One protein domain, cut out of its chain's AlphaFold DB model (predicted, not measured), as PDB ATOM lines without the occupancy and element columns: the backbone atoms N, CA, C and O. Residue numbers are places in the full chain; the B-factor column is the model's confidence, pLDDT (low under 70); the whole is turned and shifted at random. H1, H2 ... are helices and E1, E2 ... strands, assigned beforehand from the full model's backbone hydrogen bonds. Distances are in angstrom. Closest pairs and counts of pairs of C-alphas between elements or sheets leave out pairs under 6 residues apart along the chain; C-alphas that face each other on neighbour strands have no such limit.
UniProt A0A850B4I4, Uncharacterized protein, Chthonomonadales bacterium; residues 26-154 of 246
ATOM      1  N   GLN A  26      -3.363  79.815 107.650       46.97
ATOM      2  CA  GLN A  26      -2.752  78.536 108.065       46.97
ATOM      3  C   GLN A  26      -3.600  77.286 107.759       46.97
ATOM      4  O   GLN A  26      -3.084  76.269 107.301       46.97
ATOM      5  N   THR A  27      -4.920  77.358 107.885       48.25
ATOM      6  CA  THR A  27      -5.878  76.340 107.388       48.25
ATOM      7  C   THR A  27      -6.057  76.384 105.878       48.25
ATOM      8  O   THR A  27      -6.269  75.336 105.263       48.25
ATOM      9  N   ALA A  28      -5.906  77.570 105.277       52.12
ATOM     10  CA  ALA A  28      -5.843  77.736 103.830       52.12
ATOM     11  C   ALA A  28      -4.676  76.947 103.210       52.12
ATOM     12  O   ALA A  28      -4.756  76.601 102.042       52.12
ATOM     13  N   GLY A  29      -3.633  76.595 103.978       61.81
ATOM     14  CA  GLY A  29      -2.583  75.661 103.550       61.81
ATOM     15  C   GLY A  29      -2.904  74.178 103.801       61.81
ATOM     16  O   GLY A  29      -2.553  73.321 102.990       61.81
ATOM     17  N   LEU A  30      -3.609  73.852 104.891       68.00
ATOM     18  CA  LEU A  30      -3.887  72.462 105.289       68.00
ATOM     19  C   LEU A  30      -4.958  71.778 104.438       68.00
ATOM     20  O   LEU A  30      -4.804  70.604 104.109       68.00
ATOM     21  N   ALA A  31      -6.026  72.483 104.061       73.12
ATOM     22  CA  ALA A  31      -7.050  71.897 103.199       73.12
ATOM     23  C   ALA A  31      -6.498  71.559 101.796       73.12
ATOM     24  O   ALA A  31      -6.690  70.424 101.352       73.12
ATOM     25  N   PRO A  32      -5.718  72.430 101.124       73.69
ATOM     26  CA  PRO A  32      -5.001  72.050  99.907       73.69
ATOM     27  C   PRO A  32      -4.001  70.908 100.112       73.69
ATOM     28  O   PRO A  32      -3.923  70.024  99.262       73.69
ATOM     29  N   ALA A  33      -3.279  70.865 101.240       78.94
ATOM     30  CA  ALA A  33      -2.351  69.773 101.538       78.94
ATOM     31  C   ALA A  33      -3.066  68.416 101.685       78.94
ATOM     32  O   ALA A  33      -2.603  67.405 101.153       78.94
ATOM     33  N   LEU A  34      -4.226  68.388 102.353       83.50
ATOM     34  CA  LEU A  34      -5.077  67.198 102.433       83.50
ATOM     35  C   LEU A  34      -5.642  66.816 101.061       83.50
ATOM     36  O   LEU A  34      -5.617  65.640 100.699       83.50
ATOM     37  N   GLY A  35      -6.096  67.796 100.277       83.38
ATOM     38  CA  GLY A  35      -6.580  67.565  98.917       83.38
ATOM     39  C   GLY A  35      -5.515  66.961  98.007       83.38
ATOM     40  O   GLY A  35      -5.789  65.983  97.313       83.38
ATOM     41  N   ALA A  36      -4.278  67.455  98.083       84.31
ATOM     42  CA  ALA A  36      -3.148  66.902  97.347       84.31
ATOM     43  C   ALA A  36      -2.804  65.475  97.808       84.31
ATOM     44  O   ALA A  36      -2.694  64.572  96.978       84.31
ATOM     45  N   ARG A  37      -2.701  65.245  99.127       84.12
ATOM     46  CA  ARG A  37      -2.365  63.931  99.705       84.12
ATOM     47  C   ARG A  37      -3.373  62.850  99.319       84.12
ATOM     48  O   ARG A  37      -2.979  61.737  98.983       84.12
ATOM     49  N   PHE A  38      -4.663  63.170  99.372       86.31
ATOM     50  CA  PHE A  38      -5.742  62.210  99.136       86.31
ATOM     51  C   PHE A  38      -6.344  62.287  97.725       86.31
ATOM     52  O   PHE A  38      -7.321  61.590  97.452       86.31
ATOM     53  N   LYS A  39      -5.770  63.104  96.827       86.38
ATOM     54  CA  LYS A  39      -6.269  63.354  95.461       86.38
ATOM     55  C   LYS A  39      -7.762  63.705  95.442       86.38
ATOM     56  O   LYS A  39      -8.541  63.146  94.673       86.38
ATOM     57  N   ALA A  40      -8.158  64.611  96.328       86.38
ATOM     58  CA  ALA A  40      -9.542  65.007  96.532       86.38
ATOM     59  C   ALA A  40      -9.730  66.508  96.305       86.38
ATOM     60  O   ALA A  40      -8.888  67.323  96.679       86.38
ATOM     61  N   THR A  41     -10.866  66.876  95.716       88.19
ATOM     62  CA  THR A  41     -11.261  68.278  95.565       88.19
ATOM     63  C   THR A  41     -11.830  68.775  96.886       88.19
ATOM     64  O   THR A  41     -12.929  68.373  97.273       88.19
ATOM     65  N   LEU A  42     -11.072  69.623  97.582       88.25
ATOM     66  CA  LEU A  42     -11.498  70.275  98.818       88.25
ATOM     67  C   LEU A  42     -11.795  71.748  98.550       88.25
ATOM     68  O   LEU A  42     -10.998  72.448  97.929       88.25
ATOM     69  N   LEU A  43     -12.929  72.207  99.059       87.94
ATOM     70  CA  LEU A  43     -13.340  73.599  99.080       87.94
ATOM     71  C   LEU A  43     -13.428  74.062 100.533       87.94
ATOM     72  O   LEU A  43     -13.908  73.323 101.395       87.94
ATOM     73  N   VAL A  44     -12.970  75.282 100.796       87.81
ATOM     74  CA  VAL A  44     -13.028  75.903 102.122       87.81
ATOM     75  C   VAL A  44     -13.885  77.150 102.027       87.81
ATOM     76  O   VAL A  44     -13.635  78.029 101.205       87.81
ATOM     77  N   ASP A  45     -14.913  77.195 102.857       85.81
ATOM     78  CA  ASP A  45     -15.776  78.350 103.042       85.81
ATOM     79  C   ASP A  45     -14.970  79.561 103.544       85.81
ATOM     80  O   ASP A  45     -14.313  79.460 104.584       85.81
ATOM     81  N   PRO A  46     -15.028  80.715 102.858       81.94
ATOM     82  CA  PRO A  46     -14.315  81.912 103.294       81.94
ATOM     83  C   PRO A  46     -14.836  82.478 104.621       81.94
ATOM     84  O   PRO A  46     -14.112  83.210 105.284       81.94
ATOM     85  N   ALA A  47     -16.064  82.138 105.034       81.56
ATOM     86  CA  ALA A  47     -16.618  82.563 106.321       81.56
ATOM     87  C   ALA A  47     -16.067  81.766 107.518       81.56
ATOM     88  O   ALA A  47     -16.479  82.000 108.655       81.56
ATOM     89  N   LEU A  48     -15.185  80.791 107.284       81.19
ATOM     90  CA  LEU A  48     -14.639  79.966 108.346       81.19
ATOM     91  C   LEU A  48     -13.576  80.736 109.144       81.19
ATOM     92  O   LEU A  48     -12.454  80.940 108.681       81.19
ATOM     93  N   THR A  49     -13.935  81.133 110.365       73.31
ATOM     94  CA  THR A  49     -13.005  81.760 111.308       73.31
ATOM     95  C   THR A  49     -12.038  80.723 111.856       73.31
ATOM     96  O   THR A  49     -12.436  79.657 112.328       73.31
ATOM     97  N   MET A  50     -10.751  81.043 111.797       68.31
ATOM     98  CA  MET A  50      -9.692  80.113 112.160       68.31
ATOM     99  C   MET A  50      -9.208  80.374 113.582       68.31
ATOM    100  O   MET A  50      -9.154  81.531 113.996       68.31
ATOM    101  N   PRO A  51      -8.844  79.324 114.334       67.50
ATOM    102  CA  PRO A  51      -8.208  79.502 115.629       67.50
ATOM    103  C   PRO A  51      -6.845  80.190 115.469       67.50
ATOM    104  O   PRO A  51      -6.112  79.906 114.520       67.50
ATOM    105  N   ASP A  52      -6.473  81.028 116.443       62.72
ATOM    106  CA  ASP A  52      -5.181  81.739 116.478       62.72
ATOM    107  C   ASP A  52      -3.980  80.788 116.389       62.72
ATOM    108  O   ASP A  52      -2.907  81.129 115.886       62.72
ATOM    109  N   LYS A  53      -4.164  79.555 116.869       65.38
ATOM    110  CA  LYS A  53      -3.188  78.483 116.736       65.38
ATOM    111  C   LYS A  53      -3.484  77.654 115.493       65.38
ATOM    112  O   LYS A  53      -4.546  77.049 115.377       65.38
ATOM    113  N   ALA A  54      -2.484  77.557 114.623       65.19
ATOM    114  CA  ALA A  54      -2.516  76.705 113.445       65.19
ATOM    115  C   ALA A  54      -2.945  75.270 113.798       65.19
ATOM    116  O   ALA A  54      -2.403  74.697 114.757       65.19
ATOM    117  N   PRO A  55      -3.862  74.654 113.032       68.94
ATOM    118  CA  PRO A  55      -4.183  73.256 113.246       68.94
ATOM    119  C   PRO A  55      -2.948  72.394 112.992       68.94
ATOM    120  O   PRO A  55      -2.142  72.643 112.095       68.94
ATOM    121  N   LYS A  56      -2.791  71.352 113.796       75.31
ATOM    122  CA  LYS A  56      -1.724  70.374 113.632       75.31
ATOM    123  C   LYS A  56      -2.016  69.485 112.429       75.31
ATOM    124  O   LYS A  56      -3.157  69.073 112.203       75.31
ATOM    125  N   ALA A  57      -0.955  69.144 111.702       71.56
ATOM    126  CA  ALA A  57      -1.008  68.126 110.665       71.56
ATOM    127  C   ALA A  57      -1.499  66.788 111.248       71.56
ATOM    128  O   ALA A  57      -1.142  66.410 112.364       71.56
ATOM    129  N   THR A  58      -2.319  66.074 110.479       77.12
ATOM    130  CA  THR A  58      -2.904  64.790 110.884       77.12
ATOM    131  C   THR A  58      -2.160  63.613 110.256       77.12
ATOM    132  O   THR A  58      -1.866  63.607 109.056       77.12
ATOM    133  N   SER A  59      -1.890  62.583 111.057       79.88
ATOM    134  CA  SER A  59      -1.336  61.305 110.598       79.88
ATOM    135  C   SER A  59      -2.397  60.355 110.034       79.88
ATOM    136  O   SER A  59      -2.047  59.269 109.599       79.88
ATOM    137  N   ALA A  60      -3.673  60.756 109.996       83.88
ATOM    138  CA  ALA A  60      -4.781  59.889 109.603       83.88
ATOM    139  C   ALA A  60      -4.574  59.185 108.248       83.88
ATOM    140  O   ALA A  60      -4.131  59.798 107.275       83.88
ATOM    141  N   ASP A  61      -4.975  57.914 108.180       85.19
ATOM    142  CA  ASP A  61      -4.786  57.053 107.000       85.19
ATOM    143  C   ASP A  61      -5.852  57.253 105.916       85.19
ATOM    144  O   ASP A  61      -5.702  56.805 104.782       85.19
ATOM    145  N   THR A  62      -6.958  57.924 106.253       84.56
ATOM    146  CA  THR A  62      -8.086  58.153 105.339       84.56
ATOM    147  C   THR A  62      -8.477  59.622 105.335       84.56
ATOM    148  O   THR A  62      -8.379  60.289 106.367       84.56
ATOM    149  N   LEU A  63      -8.971  60.111 104.193       84.25
ATOM    150  CA  LEU A  63      -9.417  61.498 104.051       84.25
ATOM    151  C   LEU A  63     -10.518  61.853 105.056       84.25
ATOM    152  O   LEU A  63     -10.448  62.906 105.670       84.25
ATOM    153  N   THR A  64     -11.494  60.967 105.265       84.06
ATOM    154  CA  THR A  64     -12.580  61.167 106.237       84.06
ATOM    155  C   THR A  64     -12.028  61.403 107.641       84.06
ATOM    156  O   THR A  64     -12.293  62.443 108.227       84.06
ATOM    157  N   LYS A  65     -11.154  60.510 108.132       83.38
ATOM    158  CA  LYS A  65     -10.507  60.677 109.444       83.38
ATOM    159  C   LYS A  65      -9.629  61.929 109.506       83.38
ATOM    160  O   LYS A  65      -9.522  62.554 110.556       83.38
ATOM    161  N   ALA A  66      -8.985  62.293 108.397       87.00
ATOM    162  CA  ALA A  66      -8.174  63.502 108.315       87.00
ATOM    163  C   ALA A  66      -9.031  64.775 108.409       87.00
ATOM    164  O   ALA A  66      -8.654  65.707 109.117       87.00
ATOM    165  N   LEU A  67     -10.187  64.795 107.739       86.00
ATOM    166  CA  LEU A  67     -11.169  65.873 107.808       86.00
ATOM    167  C   LEU A  67     -11.803  65.960 109.198       86.00
ATOM    168  O   LEU A  67     -11.871  67.057 109.740       86.00
ATOM    169  N   ASP A  68     -12.174  64.829 109.805       85.81
ATOM    170  CA  ASP A  68     -12.685  64.762 111.182       85.81
ATOM    171  C   ASP A  68     -11.672  65.337 112.184       85.81
ATOM    172  O   ASP A  68     -12.011  66.179 113.015       85.81
ATOM    173  N   ALA A  69     -10.399  64.948 112.065       86.44
ATOM    174  CA  ALA A  69      -9.321  65.476 112.899       86.44
ATOM    175  C   ALA A  69      -9.046  66.971 112.653       86.44
ATOM    176  O   ALA A  69      -8.603  67.672 113.563       86.44
ATOM    177  N   LEU A  70      -9.282  67.466 111.435       85.50
ATOM    178  CA  LEU A  70      -9.144  68.883 111.107       85.50
ATOM    179  C   LEU A  70     -10.281  69.702 111.728       85.50
ATOM    180  O   LEU A  70     -10.004  70.681 112.415       85.50
ATOM    181  N   ILE A  71     -11.542  69.290 111.546       86.94
ATOM    182  CA  ILE A  71     -12.691  70.025 112.099       86.94
ATOM    183  C   ILE A  71     -12.722  69.986 113.632       86.94
ATOM    184  O   ILE A  71     -13.155  70.950 114.253       86.94
ATOM    185  N   ALA A  72     -12.184  68.933 114.260       86.06
ATOM    186  CA  ALA A  72     -12.028  68.863 115.715       86.06
ATOM    187  C   ALA A  72     -11.103  69.960 116.278       86.06
ATOM    188  O   ALA A  72     -11.200  70.309 117.451       86.06
ATOM    189  N   GLN A  73     -10.213  70.511 115.448       84.75
ATOM    190  CA  GLN A  73      -9.291  71.586 115.821       84.75
ATOM    191  C   GLN A  73      -9.824  72.980 115.471       84.75
ATOM    192  O   GLN A  73      -9.228  73.965 115.898       84.75
ATOM    193  N   VAL A  74     -10.920  73.079 114.709       84.88
ATOM    194  CA  VAL A  74     -11.514  74.345 114.253       84.88
ATOM    195  C   VAL A  74     -12.947  74.442 114.797       84.88
ATOM    196  O   VAL A  74     -13.880  73.909 114.186       84.88
ATOM    197  N   PRO A  75     -13.151  75.091 115.960       82.00
ATOM    198  CA  PRO A  75     -14.472  75.236 116.565       82.00
ATOM    199  C   PRO A  75     -15.472  75.899 115.614       82.00
ATOM    200  O   PRO A  75     -15.121  76.779 114.835       82.00
ATOM    201  N   GLY A  76     -16.733  75.467 115.670       84.38
ATOM    202  CA  GLY A  76     -17.782  76.002 114.796       84.38
ATOM    203  C   GLY A  76     -17.695  75.546 113.335       84.38
ATOM    204  O   GLY A  76     -18.529  75.957 112.535       84.38
ATOM    205  N   SER A  77     -16.751  74.669 112.981       87.25
ATOM    206  CA  SER A  77     -16.639  74.102 111.635       87.25
ATOM    207  C   SER A  77     -17.375  72.767 111.478       87.25
ATOM    208  O   SER A  77     -17.642  72.039 112.442       87.25
ATOM    209  N   ALA A  78     -17.699  72.433 110.235       87.00
ATOM    210  CA  ALA A  78     -18.097  71.103 109.797       87.00
ATOM    211  C   ALA A  78     -17.540  70.822 108.402       87.00
ATOM    212  O   ALA A  78     -17.120  71.729 107.683       87.00
ATOM    213  N   TRP A  79     -17.564  69.551 107.999       88.56
ATOM    214  CA  TRP A  79     -17.310  69.169 106.617       88.56
ATOM    215  C   TRP A  79     -18.455  68.322 106.063       88.56
ATOM    216  O   TRP A  79     -19.140  67.613 106.805       88.56
ATOM    217  N   ARG A  80     -18.680  68.413 104.750       86.50
ATOM    218  CA  ARG A  80     -19.651  67.595 104.012       86.50
ATOM    219  C   ARG A  80     -19.070  67.106 102.700       86.50
ATOM    220  O   ARG A  80     -18.260  67.784 102.069       86.50
ATOM    221  N   GLN A  81     -19.520  65.930 102.289       86.56
ATOM    222  CA  GLN A  81     -19.264  65.390 100.966       86.56
ATOM    223  C   GLN A  81     -20.431  65.755 100.047       86.56
ATOM    224  O   GLN A  81     -21.586  65.435 100.316       86.56
ATOM    225  N   LEU A  82     -20.124  66.438  98.955       85.31
ATOM    226  CA  LEU A  82     -21.087  66.931  97.983       85.31
ATOM    227  C   LEU A  82     -20.936  66.151  96.682       85.31
ATOM    228  O   LEU A  82     -19.820  65.929  96.208       85.31
ATOM    229  N   TYR A  83     -22.061  65.771  96.091       85.25
ATOM    230  CA  TYR A  83     -22.120  65.260  94.729       85.25
ATOM    231  C   TYR A  83     -22.879  66.268  93.878       85.25
ATOM    232  O   TYR A  83     -24.081  66.465  94.056       85.25
ATOM    233  N   LEU A  84     -22.156  66.922  92.974       82.69
ATOM    234  CA  LEU A  84     -22.669  68.022  92.169       82.69
ATOM    235  C   LEU A  84     -22.849  67.579  90.722       82.69
ATOM    236  O   LEU A  84     -21.884  67.156  90.081       82.69
ATOM    237  N   GLN A  85     -24.066  67.704  90.203       80.50
ATOM    238  CA  GLN A  85     -24.299  67.631  88.765       80.50
ATOM    239  C   GLN A  85     -24.032  69.012  88.177       80.50
ATOM    240  O   GLN A  85     -24.578  70.003  88.652       80.50
ATOM    241  N   LEU A  86     -23.149  69.092  87.189       75.25
ATOM    242  CA  LEU A  86     -22.738  70.355  86.584       75.25
ATOM    243  C   LEU A  86     -22.927  70.267  85.071       75.25
ATOM    244  O   LEU A  86     -22.614  69.218  84.494       75.25
ATOM    245  N   PRO A  87     -23.385  71.344  84.409       74.81
ATOM    246  CA  PRO A  87     -23.360  71.414  82.958       74.81
ATOM    247  C   PRO A  87     -21.951  71.151  82.422       74.81
ATOM    248  O   PRO A  87     -20.941  71.475  83.057       74.81
ATOM    249  N   LYS A  88     -21.864  70.553  81.232       73.06
ATOM    250  CA  LYS A  88     -20.571  70.292  80.591       73.06
ATOM    251  C   LYS A  88     -19.817  71.612  80.401       73.06
ATOM    252  O   LYS A  88     -20.360  72.558  79.850       73.06
ATOM    253  N   GLY A  89     -18.569  71.663  80.869       72.31
ATOM    254  CA  GLY A  89     -17.726  72.864  80.806       72.31
ATOM    255  C   GLY A  89     -17.939  73.870  81.942       72.31
ATOM    256  O   GLY A  89     -17.142  74.796  82.063       72.31
ATOM    257  N   ALA A  90     -18.933  73.679  82.816       75.25
ATOM    258  CA  ALA A  90     -19.121  74.547  83.971       75.25
ATOM    259  C   ALA A  90     -18.027  74.323  85.033       75.25
ATOM    260  O   ALA A  90     -17.631  73.187  85.340       75.25
ATOM    261  N   GLY A  91     -17.551  75.433  85.599       76.75
ATOM    262  CA  GLY A  91     -16.694  75.437  86.779       76.75
ATOM    263  C   GLY A  91     -17.443  74.963  88.026       76.75
ATOM    264  O   GLY A  91     -18.670  74.860  88.040       76.75
ATOM    265  N   LEU A  92     -16.696  74.661  89.088       80.94
ATOM    266  CA  LEU A  92     -17.305  74.409  90.391       80.94
ATOM    267  C   LEU A  92     -17.916  75.710  90.936       80.94
ATOM    268  O   LEU A  92     -17.278  76.758  90.812       80.94
ATOM    269  N   PRO A  93     -19.102  75.661  91.572       80.06
ATOM    270  CA  PRO A  93     -19.628  76.811  92.290       80.06
ATOM    271  C   PRO A  93     -18.663  77.211  93.407       80.06
ATOM    272  O   PRO A  93     -17.922  76.374  93.934       80.06
ATOM    273  N   SER A  94     -18.671  78.488  93.783       81.75
ATOM    274  CA  SER A  94     -17.780  78.970  94.835       81.75
ATOM    275  C   SER A  94     -18.068  78.274  96.171       81.75
ATOM    276  O   SER A  94     -19.201  77.886  96.474       81.75
ATOM    277  N   ALA A  95     -17.031  78.144  97.002       83.31
ATOM    278  CA  ALA A  95     -17.159  77.537  98.324       83.31
ATOM    279  C   ALA A  95     -18.190  78.267  99.203       83.31
ATOM    280  O   ALA A  95     -18.911  77.617  99.950       83.31
ATOM    281  N   ALA A  96     -18.310  79.593  99.060       80.75
ATOM    282  CA  ALA A  96     -19.300  80.404  99.768       80.75
ATOM    283  C   ALA A  96     -20.743  80.039  99.383       80.75
ATOM    284  O   ALA A  96     -21.583  79.842 100.261       80.75
ATOM    285  N   VAL A  97     -21.030  79.894  98.082       81.88
ATOM    286  CA  VAL A  97     -22.366  79.508  97.591       81.88
ATOM    287  C   VAL A  97     -22.728  78.114  98.088       81.88
ATOM    288  O   VAL A  97     -23.820  77.903  98.616       81.88
ATOM    289  N   LEU A  98     -21.796  77.163  97.975       82.44
ATOM    290  CA  LEU A  98     -22.010  75.809  98.473       82.44
ATOM    291  C   LEU A  98     -22.206  75.803  99.993       82.44
ATOM    292  O   LEU A  98     -23.125  75.146 100.464       82.44
ATOM    293  N   ALA A  99     -21.423  76.565 100.758       84.50
ATOM    294  CA  ALA A  99     -21.562  76.653 102.210       84.50
ATOM    295  C   ALA A  99     -22.924  77.208 102.630       84.50
ATOM    296  O   ALA A  99     -23.560  76.642 103.513       84.50
ATOM    297  N   THR A 100     -23.423  78.249 101.963       81.06
ATOM    298  CA  THR A 100     -24.773  78.774 102.211       81.06
ATOM    299  C   THR A 100     -25.848  77.714 101.959       81.06
ATOM    300  O   THR A 100     -26.722  77.530 102.806       81.06
ATOM    301  N   LYS A 101     -25.741  76.953 100.858       77.81
ATOM    302  CA  LYS A 101     -26.655  75.838 100.549       77.81
ATOM    303  C   LYS A 101     -26.555  74.706 101.573       77.81
ATOM    304  O   LYS A 101     -27.563  74.159 101.994       77.81
ATOM    305  N   VAL A 102     -25.346  74.344 102.000       80.50
ATOM    306  CA  VAL A 102     -25.156  73.299 103.017       80.50
ATOM    307  C   VAL A 102     -25.748  73.736 104.356       80.50
ATOM    308  O   VAL A 102     -26.460  72.952 104.976       80.50
ATOM    309  N   ARG A 103     -25.524  74.985 104.783       80.88
ATOM    310  CA  ARG A 103     -26.066  75.519 106.043       80.88
ATOM    311  C   ARG A 103     -27.595  75.571 106.054       80.88
ATOM    312  O   ARG A 103     -28.185  75.291 107.094       80.88
ATOM    313  N   SER A 104     -28.245  75.908 104.935       75.06
ATOM    314  CA  SER A 104     -29.715  75.913 104.871       75.06
ATOM    315  C   SER A 104     -30.312  74.512 105.038       75.06
ATOM    316  O   SER A 104     -31.382  74.385 105.623       75.06
ATOM    317  N   LEU A 105     -29.591  73.470 104.610       71.19
ATOM    318  CA  LEU A 105     -29.973  72.062 104.780       71.19
ATOM    319  C   LEU A 105     -29.582  71.483 106.147       71.19
ATOM    320  O   LEU A 105     -30.164  70.494 106.594       71.19
ATOM    321  N   GLU A 106     -28.575  72.058 106.812       70.19
ATOM    322  CA  GLU A 106     -28.075  71.559 108.098       70.19
ATOM    323  C   GLU A 106     -29.017  71.873 109.270       70.19
ATOM    324  O   GLU A 106     -28.895  71.233 110.314       70.19
ATOM    325  N   ARG A 107     -29.988  72.794 109.100       60.78
ATOM    326  CA  ARG A 107     -31.004  73.089 110.131       60.78
ATOM    327  C   ARG A 107     -31.778  71.846 110.577       60.78
ATOM    328  O   ARG A 107     -32.163  71.795 111.740       60.78
ATOM    329  N   ASP A 108     -31.917  70.844 109.703       51.25
ATOM    330  CA  ASP A 108     -32.794  69.694 109.942       51.25
ATOM    331  C   ASP A 108     -32.101  68.316 110.014       51.25
ATOM    332  O   ASP A 108     -32.770  67.344 110.367       51.25
ATOM    333  N   ALA A 109     -30.790  68.148 109.740       48.31
ATOM    334  CA  ALA A 109     -30.213  66.787 109.772       48.31
ATOM    335  C   ALA A 109     -28.721  66.603 110.113       48.31
ATOM    336  O   ALA A 109     -27.817  67.311 109.669       48.31
ATOM    337  N   ARG A 110     -28.475  65.487 110.814       48.91
ATOM    338  CA  ARG A 110     -27.187  64.925 111.263       48.91
ATOM    339  C   ARG A 110     -26.460  64.093 110.181       48.91
ATOM    340  O   ARG A 110     -26.074  62.963 110.463       48.91
ATOM    341  N   MET A 111     -26.314  64.568 108.937       54.53
ATOM    342  CA  MET A 111     -25.813  63.718 107.829       54.53
ATOM    343  C   MET A 111     -24.791  64.391 106.907       54.53
ATOM    344  O   MET A 111     -24.823  65.603 106.719       54.53
ATOM    345  N   ASN A 112     -23.916  63.571 106.300       54.69
ATOM    346  CA  ASN A 112     -22.675  63.989 105.631       54.69
ATOM    347  C   ASN A 112     -22.736  64.146 104.097       54.69
ATOM    348  O   ASN A 112     -21.711  64.495 103.507       54.69
ATOM    349  N   ILE A 113     -23.878  63.876 103.446       57.16
ATOM    350  CA  ILE A 113     -23.971  63.803 101.976       57.16
ATOM    351  C   ILE A 113     -25.111  64.650 101.436       57.16
ATOM    352  O   ILE A 113     -26.260  64.489 101.843       57.16
ATOM    353  N   ILE A 114     -24.783  65.509 100.475       61.53
ATOM    354  CA  ILE A 114     -25.752  66.336  99.757       61.53
ATOM    355  C   ILE A 114     -25.571  66.092  98.262       61.53
ATOM    356  O   ILE A 114     -24.463  66.218  97.730       61.53
ATOM    357  N   VAL A 115     -26.667  65.733  97.595       57.47
ATOM    358  CA  VAL A 115     -26.738  65.615  96.138       57.47
ATOM    359  C   VAL A 115     -27.496  66.829  95.620       57.47
ATOM    360  O   VAL A 115     -28.641  67.073  96.007       57.47
ATOM    361  N   GLY A 116     -26.852  67.625  94.772       55.56
ATOM    362  CA  GLY A 116     -27.436  68.866  94.277       55.56
ATOM    363  C   GLY A 116     -27.045  69.166  92.841       55.56
ATOM    364  O   GLY A 116     -25.995  68.736  92.358       55.56
ATOM    365  N   ASN A 117     -27.898  69.931  92.165       46.94
ATOM    366  CA  ASN A 117     -27.524  70.582  90.922       46.94
ATOM    367  C   ASN A 117     -26.599  71.762  91.267       46.94
ATOM    368  O   ASN A 117     -26.927  72.591  92.113       46.94
ATOM    369  N   GLY A 118     -25.415  71.819  90.662       46.00
ATOM    370  CA  GLY A 118     -24.441  72.875  90.927       46.00
ATOM    371  C   GLY A 118     -24.877  74.250  90.414       46.00
ATOM    372  O   GLY A 118     -24.337  75.253  90.873       46.00
ATOM    373  N   THR A 119     -25.850  74.301  89.499       45.25
ATOM    374  CA  THR A 119     -26.327  75.542  88.869       45.25
ATOM    375  C   THR A 119     -27.678  76.030  89.364       45.25
ATOM    376  O   THR A 119     -27.901  77.232  89.349       45.25
ATOM    377  N   ASP A 120     -28.551  75.142  89.839       45.59
ATOM    378  CA  ASP A 120     -29.817  75.563  90.443       45.59
ATOM    379  C   ASP A 120     -29.631  75.793  91.944       45.59
ATOM    380  O   ASP A 120     -28.923  75.058  92.639       45.59
ATOM    381  N   ASP A 121     -30.331  76.774  92.504       46.31
ATOM    382  CA  ASP A 121     -30.427  76.997  93.956       46.31
ATOM    383  C   ASP A 121     -31.239  75.924  94.697       46.31
ATOM    384  O   ASP A 121     -31.769  76.140  95.782       46.31
ATOM    385  N   ARG A 122     -31.291  74.717  94.128       42.47
ATOM    386  CA  ARG A 122     -32.013  73.560  94.639       42.47
ATOM    387  C   ARG A 122     -31.037  72.418  94.902       42.47
ATOM    388  O   ARG A 122     -30.529  71.779  93.981       42.47
ATOM    389  N   ALA A 123     -30.803  72.125  96.177       50.19
ATOM    390  CA  ALA A 123     -30.303  70.812  96.563       50.19
ATOM    391  C   ALA A 123     -31.439  69.801  96.377       50.19
ATOM    392  O   ALA A 123     -32.546  70.014  96.862       50.19
ATOM    393  N   THR A 124     -31.191  68.745  95.608       51.34
ATOM    394  CA  THR A 124     -32.267  67.900  95.074       51.34
ATOM    395  C   THR A 124     -32.505  66.661  95.933       51.34
ATOM    396  O   THR A 124     -33.600  66.112  95.902       51.34
ATOM    397  N   MET A 125     -31.517  66.215  96.721       52.38
ATOM    398  CA  MET A 125     -31.705  65.064  97.603       52.38
ATOM    399  C   MET A 125     -30.739  65.066  98.796       52.38
ATOM    400  O   MET A 125     -29.514  65.087  98.637       52.38
ATOM    401  N   GLN A 126     -31.308  64.993 100.000       52.84
ATOM    402  CA  GLN A 126     -30.606  64.732 101.254       52.84
ATOM    403  C   GLN A 126     -30.899  63.286 101.661       52.84
ATOM    404  O   GLN A 126     -32.029  62.945 102.002       52.84
ATOM    405  N   LEU A 127     -29.896  62.410 101.580       53.69
ATOM    406  CA  LEU A 127     -30.058  61.016 101.993       53.69
ATOM    407  C   LEU A 127     -29.829  60.899 103.502       53.69
ATOM    408  O   LEU A 127     -28.690  60.938 103.972       53.69
ATOM    409  N   SER A 128     -30.921  60.747 104.252       50.72
ATOM    410  CA  SER A 128     -30.902  60.504 105.698       50.72
ATOM    411  C   SER A 128     -31.046  59.017 106.020       50.72
ATOM    412  O   SER A 128     -31.909  58.338 105.474       50.72
ATOM    413  N   GLY A 129     -30.203  58.506 106.922       44.50
ATOM    414  CA  GLY A 129     -30.391  57.201 107.574       44.50
ATOM    415  C   GLY A 129     -30.205  55.941 106.719       44.50
ATOM    416  O   GLY A 129     -30.265  54.848 107.275       44.50
ATOM    417  N   GLN A 130     -29.946  56.046 105.410       43.94
ATOM    418  CA  GLN A 130     -29.664  54.872 104.582       43.94
ATOM    419  C   GLN A 130     -28.156  54.619 104.459       43.94
ATOM    420  O   GLN A 130     -27.416  55.529 104.070       43.94
ATOM    421  N   PRO A 131     -27.671  53.399 104.766       50.09
ATOM    422  CA  PRO A 131     -26.296  53.037 104.466       50.09
ATOM    423  C   PRO A 131     -26.106  53.148 102.956       50.09
ATOM    424  O   PRO A 131     -26.832  52.524 102.182       50.09
ATOM    425  N   LEU A 132     -25.130  53.951 102.530       58.62
ATOM    426  CA  LEU A 132     -24.744  53.970 101.128       58.62
ATOM    427  C   LEU A 132     -24.339  52.552 100.733       58.62
ATOM    428  O   LEU A 132     -23.388  51.991 101.283       58.62
ATOM    429  N   THR A 133     -25.067  51.964  99.793       57.94
ATOM    430  CA  THR A 133     -24.728  50.648  99.265       57.94
ATOM    431  C   THR A 133     -23.336  50.698  98.632       57.94
ATOM    432  O   THR A 133     -22.942  51.702  98.024       57.94
ATOM    433  N   LYS A 134     -22.561  49.611  98.768       57.75
ATOM    434  CA  LYS A 134     -21.326  49.429  97.986       57.75
ATOM    435  C   LYS A 134     -21.704  49.582  96.507       57.75
ATOM    436  O   LYS A 134     -22.504  48.794  96.015       57.75
ATOM    437  N   GLY A 135     -21.198  50.608  95.827       68.56
ATOM    438  CA  GLY A 135     -21.593  50.923  94.448       68.56
ATOM    439  C   GLY A 135     -22.221  52.305  94.250       68.56
ATOM    440  O   GLY A 135     -22.241  52.800  93.124       68.56
ATOM    441  N   TYR A 136     -22.751  52.945  95.299       72.88
ATOM    442  CA  TYR A 136     -23.492  54.204  95.146       72.88
ATOM    443  C   TYR A 136     -22.612  55.346  94.618       72.88
ATOM    444  O   TYR A 136     -23.010  56.117  93.745       72.88
ATOM    445  N   ARG A 137     -21.360  55.412  95.083       74.56
ATOM    446  CA  ARG A 137     -20.378  56.386  94.594       74.56
ATOM    447  C   ARG A 137     -20.058  56.162  93.117       74.56
ATOM    448  O   ARG A 137     -19.975  57.124  92.354       74.56
ATOM    449  N   GLU A 138     -19.890  54.911  92.702       78.06
ATOM    450  CA  GLU A 138     -19.649  54.551  91.308       78.06
ATOM    451  C   GLU A 138     -20.870  54.848  90.429       78.06
ATOM    452  O   GLU A 138     -20.706  55.212  89.266       78.06
ATOM    453  N   GLN A 139     -22.088  54.707  90.961       78.44
ATOM    454  CA  GLN A 139     -23.324  55.077  90.264       78.44
ATOM    455  C   GLN A 139     -23.411  56.589  90.047       78.44
ATOM    456  O   GLN A 139     -23.609  57.021  88.915       78.44
ATOM    457  N   LEU A 140     -23.180  57.396  91.087       79.56
ATOM    458  CA  LEU A 140     -23.171  58.857  90.964       79.56
ATOM    459  C   LEU A 140     -22.073  59.344  90.014       79.56
ATOM    460  O   LEU A 140     -22.308  60.214  89.179       79.56
ATOM    461  N   THR A 141     -20.889  58.733  90.079       79.69
ATOM    462  CA  THR A 141     -19.794  59.058  89.157       79.69
ATOM    463  C   THR A 141     -20.173  58.724  87.708       79.69
ATOM    464  O   THR A 141     -19.952  59.538  86.816       79.69
ATOM    465  N   ARG A 142     -20.810  57.566  87.464       81.94
ATOM    466  CA  ARG A 142     -21.331  57.183  86.136       81.94
ATOM    467  C   ARG A 142     -22.445  58.103  85.641       81.94
ATOM    468  O   ARG A 142     -22.510  58.375  84.450       81.94
ATOM    469  N   ALA A 143     -23.275  58.613  86.547       80.19
ATOM    470  CA  ALA A 143     -24.308  59.601  86.245       80.19
ATOM    471  C   ALA A 143     -23.746  61.021  86.008       80.19
ATOM    472  O   ALA A 143     -24.507  61.948  85.743       80.19
ATOM    473  N   GLY A 144     -22.422  61.205  86.074       81.56
ATOM    474  CA  GLY A 144     -21.760  62.473  85.766       81.56
ATOM    475  C   GLY A 144     -21.681  63.453  86.937       81.56
ATOM    476  O   GLY A 144     -21.340  64.618  86.726       81.56
ATOM    477  N   TYR A 145     -21.955  63.008  88.166       84.62
ATOM    478  CA  TYR A 145     -21.759  63.839  89.349       84.62
ATOM    479  C   TYR A 145     -20.273  63.967  89.678       84.62
ATOM    480  O   TYR A 145     -19.522  62.989  89.684       84.62
ATOM    481  N   ARG A 146     -19.853  65.183  90.028       83.69
ATOM    482  CA  ARG A 146     -18.520  65.457  90.567       83.69
ATOM    483  C   ARG A 146     -18.565  65.440  92.085       83.69
ATOM    484  O   ARG A 146     -19.402  66.099  92.697       83.69
ATOM    485  N   MET A 147     -17.645  64.691  92.681       86.06
ATOM    486  CA  MET A 147     -17.515  64.591  94.129       86.06
ATOM    487  C   MET A 147     -16.585  65.686  94.657       86.06
ATOM    488  O   MET A 147     -15.460  65.826  94.178       86.06
ATOM    489  N   VAL A 148     -17.041  66.423  95.666       87.62
ATOM    490  CA  VAL A 148     -16.302  67.520  96.299       87.62
ATOM    491  C   VAL A 148     -16.463  67.438  97.811       87.62
ATOM    492  O   VAL A 148     -17.520  67.059  98.305       87.62
ATOM    493  N   TYR A 149     -15.429  67.801  98.558       89.06
ATOM    494  CA  TYR A 149     -15.495  67.945 100.009       89.06
ATOM    495  C   TYR A 149     -15.523  69.427 100.355       89.06
ATOM    496  O   TYR A 149     -14.643  70.171  99.935       89.06
ATOM    497  N   LEU A 150     -16.523  69.860 101.112       88.56
ATOM    498  CA  LEU A 150     -16.646  71.236 101.571       88.56
ATOM    499  C   LEU A 150     -16.399  71.293 103.074       88.56
ATOM    500  O   LEU A 150     -17.075  70.591 103.821       88.56
ATOM    501  N   ILE A 151     -15.479  72.150 103.504       88.81
ATOM    502  CA  ILE A 151     -15.303  72.547 104.903       88.81
ATOM    503  C   ILE A 151     -15.963  73.914 105.065       88.81
ATOM    504  O   ILE A 151     -15.653  74.831 104.306       88.81
ATOM    505  N   PHE A 152     -16.878  74.047 106.020       87.19
ATOM    506  CA  PHE A 152     -17.702  75.242 106.178       87.19
ATOM    507  C   PHE A 152     -17.924  75.623 107.639       87.19
ATOM    508  O   PHE A 152     -17.814  74.787 108.539       87.19
ATOM    509  N   SER A 153     -18.228  76.902 107.867       87.62
ATOM    510  CA  SER A 153     -18.686  77.389 109.170       87.62
ATOM    511  C   SER A 153     -20.142  76.985 109.385       87.62
ATOM    512  O   SER A 153     -20.983  77.257 108.528       87.62
ATOM    513  N   LYS A 154     -20.462  76.378 110.531       83.25
ATOM    514  CA  LYS A 154     -21.846  76.094 110.950       83.25
ATOM    515  C   LYS A 154     -22.611  77.376 111.249       83.25
ATOM    516  O   LYS A 154     -23.814  77.462 111.013       83.25
TER     517      LYS A 154
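AT A GLANCE: This is residues 26 to 154 of the 246 residues of an uncharacterized protein of Chthonomonadales bacterium (UniProt A0A850B4I4). A strongly twisted five-stranded sheet curls round one helix, H3, on one face, while its other face bears the helices H1 and H2 side by side toward one end and the short H4 toward the other. The long strands E5 and E2 make the middle of the sheet, with E1 beside E5 and the hairpin E3 and E4 beside E2. The printed part has 129 residues, with four named helices and five named strands in the order H1 E1 H2 E2 H3 E3 E4 H4 E5; the sheet is mixed, in the order E1 E5 E2 E3 E4, and the class is mixed, helices and strands. The whole is compact, with a radius of gyration of the C-alphas of 14.5 A, and rounded, spanning 40 by 33 by 28 A.

IN THESE COORDINATES: H1 takes residues 26 to 38 and is 18.8 A long, beginning at C-alpha 26 at (-2.752, 78.536, 108.065). E1 is residues 42 to 44. H2, residues 63 to 71, is 12.2 A long. E2, residues 77 to 85, is 25.0 A long and ends at C-alpha 85 at (-24.299, 67.631, 88.765). H3, residues 95 to 106, is 15.8 A long. E3 is residues 113 to 117, with a length of 13.4 A, and E4 is residues 123 to 126. H4 is residues 136 to 142. E5, residues 145 to 153, is 24.2 A long and ends at C-alpha 153 at (-18.686, 77.389, 109.170).

HOW THE PARTS SIT: E5 and E2 are antiparallel, with N 82 and O 148 at 2.8 A and N 150 and O 80 at 2.9 A, within hydrogen-bond range. E1, an edge strand, is parallel to E5, with N 43 and O 149 at 2.8 A. E3 is parallel to E2, with N 83 and O 114 at 2.9 A. E4, the other edge strand, is antiparallel to E3, with N 115 and O 125 at 3.1 A. H1, H2 and H4 on one face and H3 on the other make three layers, helices on both faces of a sheet. The closest C-alphas of H3 and E5 are those of Ala 99 and Phe 152, 5.7 A apart. E2, H3 and E3 form a strand-helix-strand unit, two parallel neighbour strands with a helix between them along the chain; its crossover is left-handed. H1 is over E1 at a height over the sheet of 8.2 A, and the closest C-alphas are those of Gly 35 and Leu 42, 5.6 A apart. H2 is over E2 at a height of 9.0 A and only just along the strands, at 27 degrees to E2 on the local plane. H1 and H2 only just touch, through residues 34 to 38 of H1, with 3 pairs of C-alphas within 8 A; the closest are those of Phe 38 and Leu 63, 6.2 A apart. They run opposite ways at a shallow tilt of 10 degrees. H4 is over E5 at a height of 9.0 A; the closest C-alphas are those of Thr 141 and Met 147, 7.8 A apart. E4, H4 and E5 form a split strand-helix-strand unit, with E2 and E3 between its strands in the sheet; its crossover is right-handed. H3 and H4 are apart. Each O i to N i+4 pair is within hydrogen-bond range in H2, H3 and H4, and 8 of 9 are in H1.

THE WHOLE: The two C-alphas farthest apart, those of Asp 52 and Arg 142, are 42.2 A apart. The printed part has no cut. The link from E1 to H2, residues 45 to 62, is long. The mean pLDDT of the printed part is 73.6, and 40 residues are under 70: residues 26 to 30, 50 to 55 and 107 to 135.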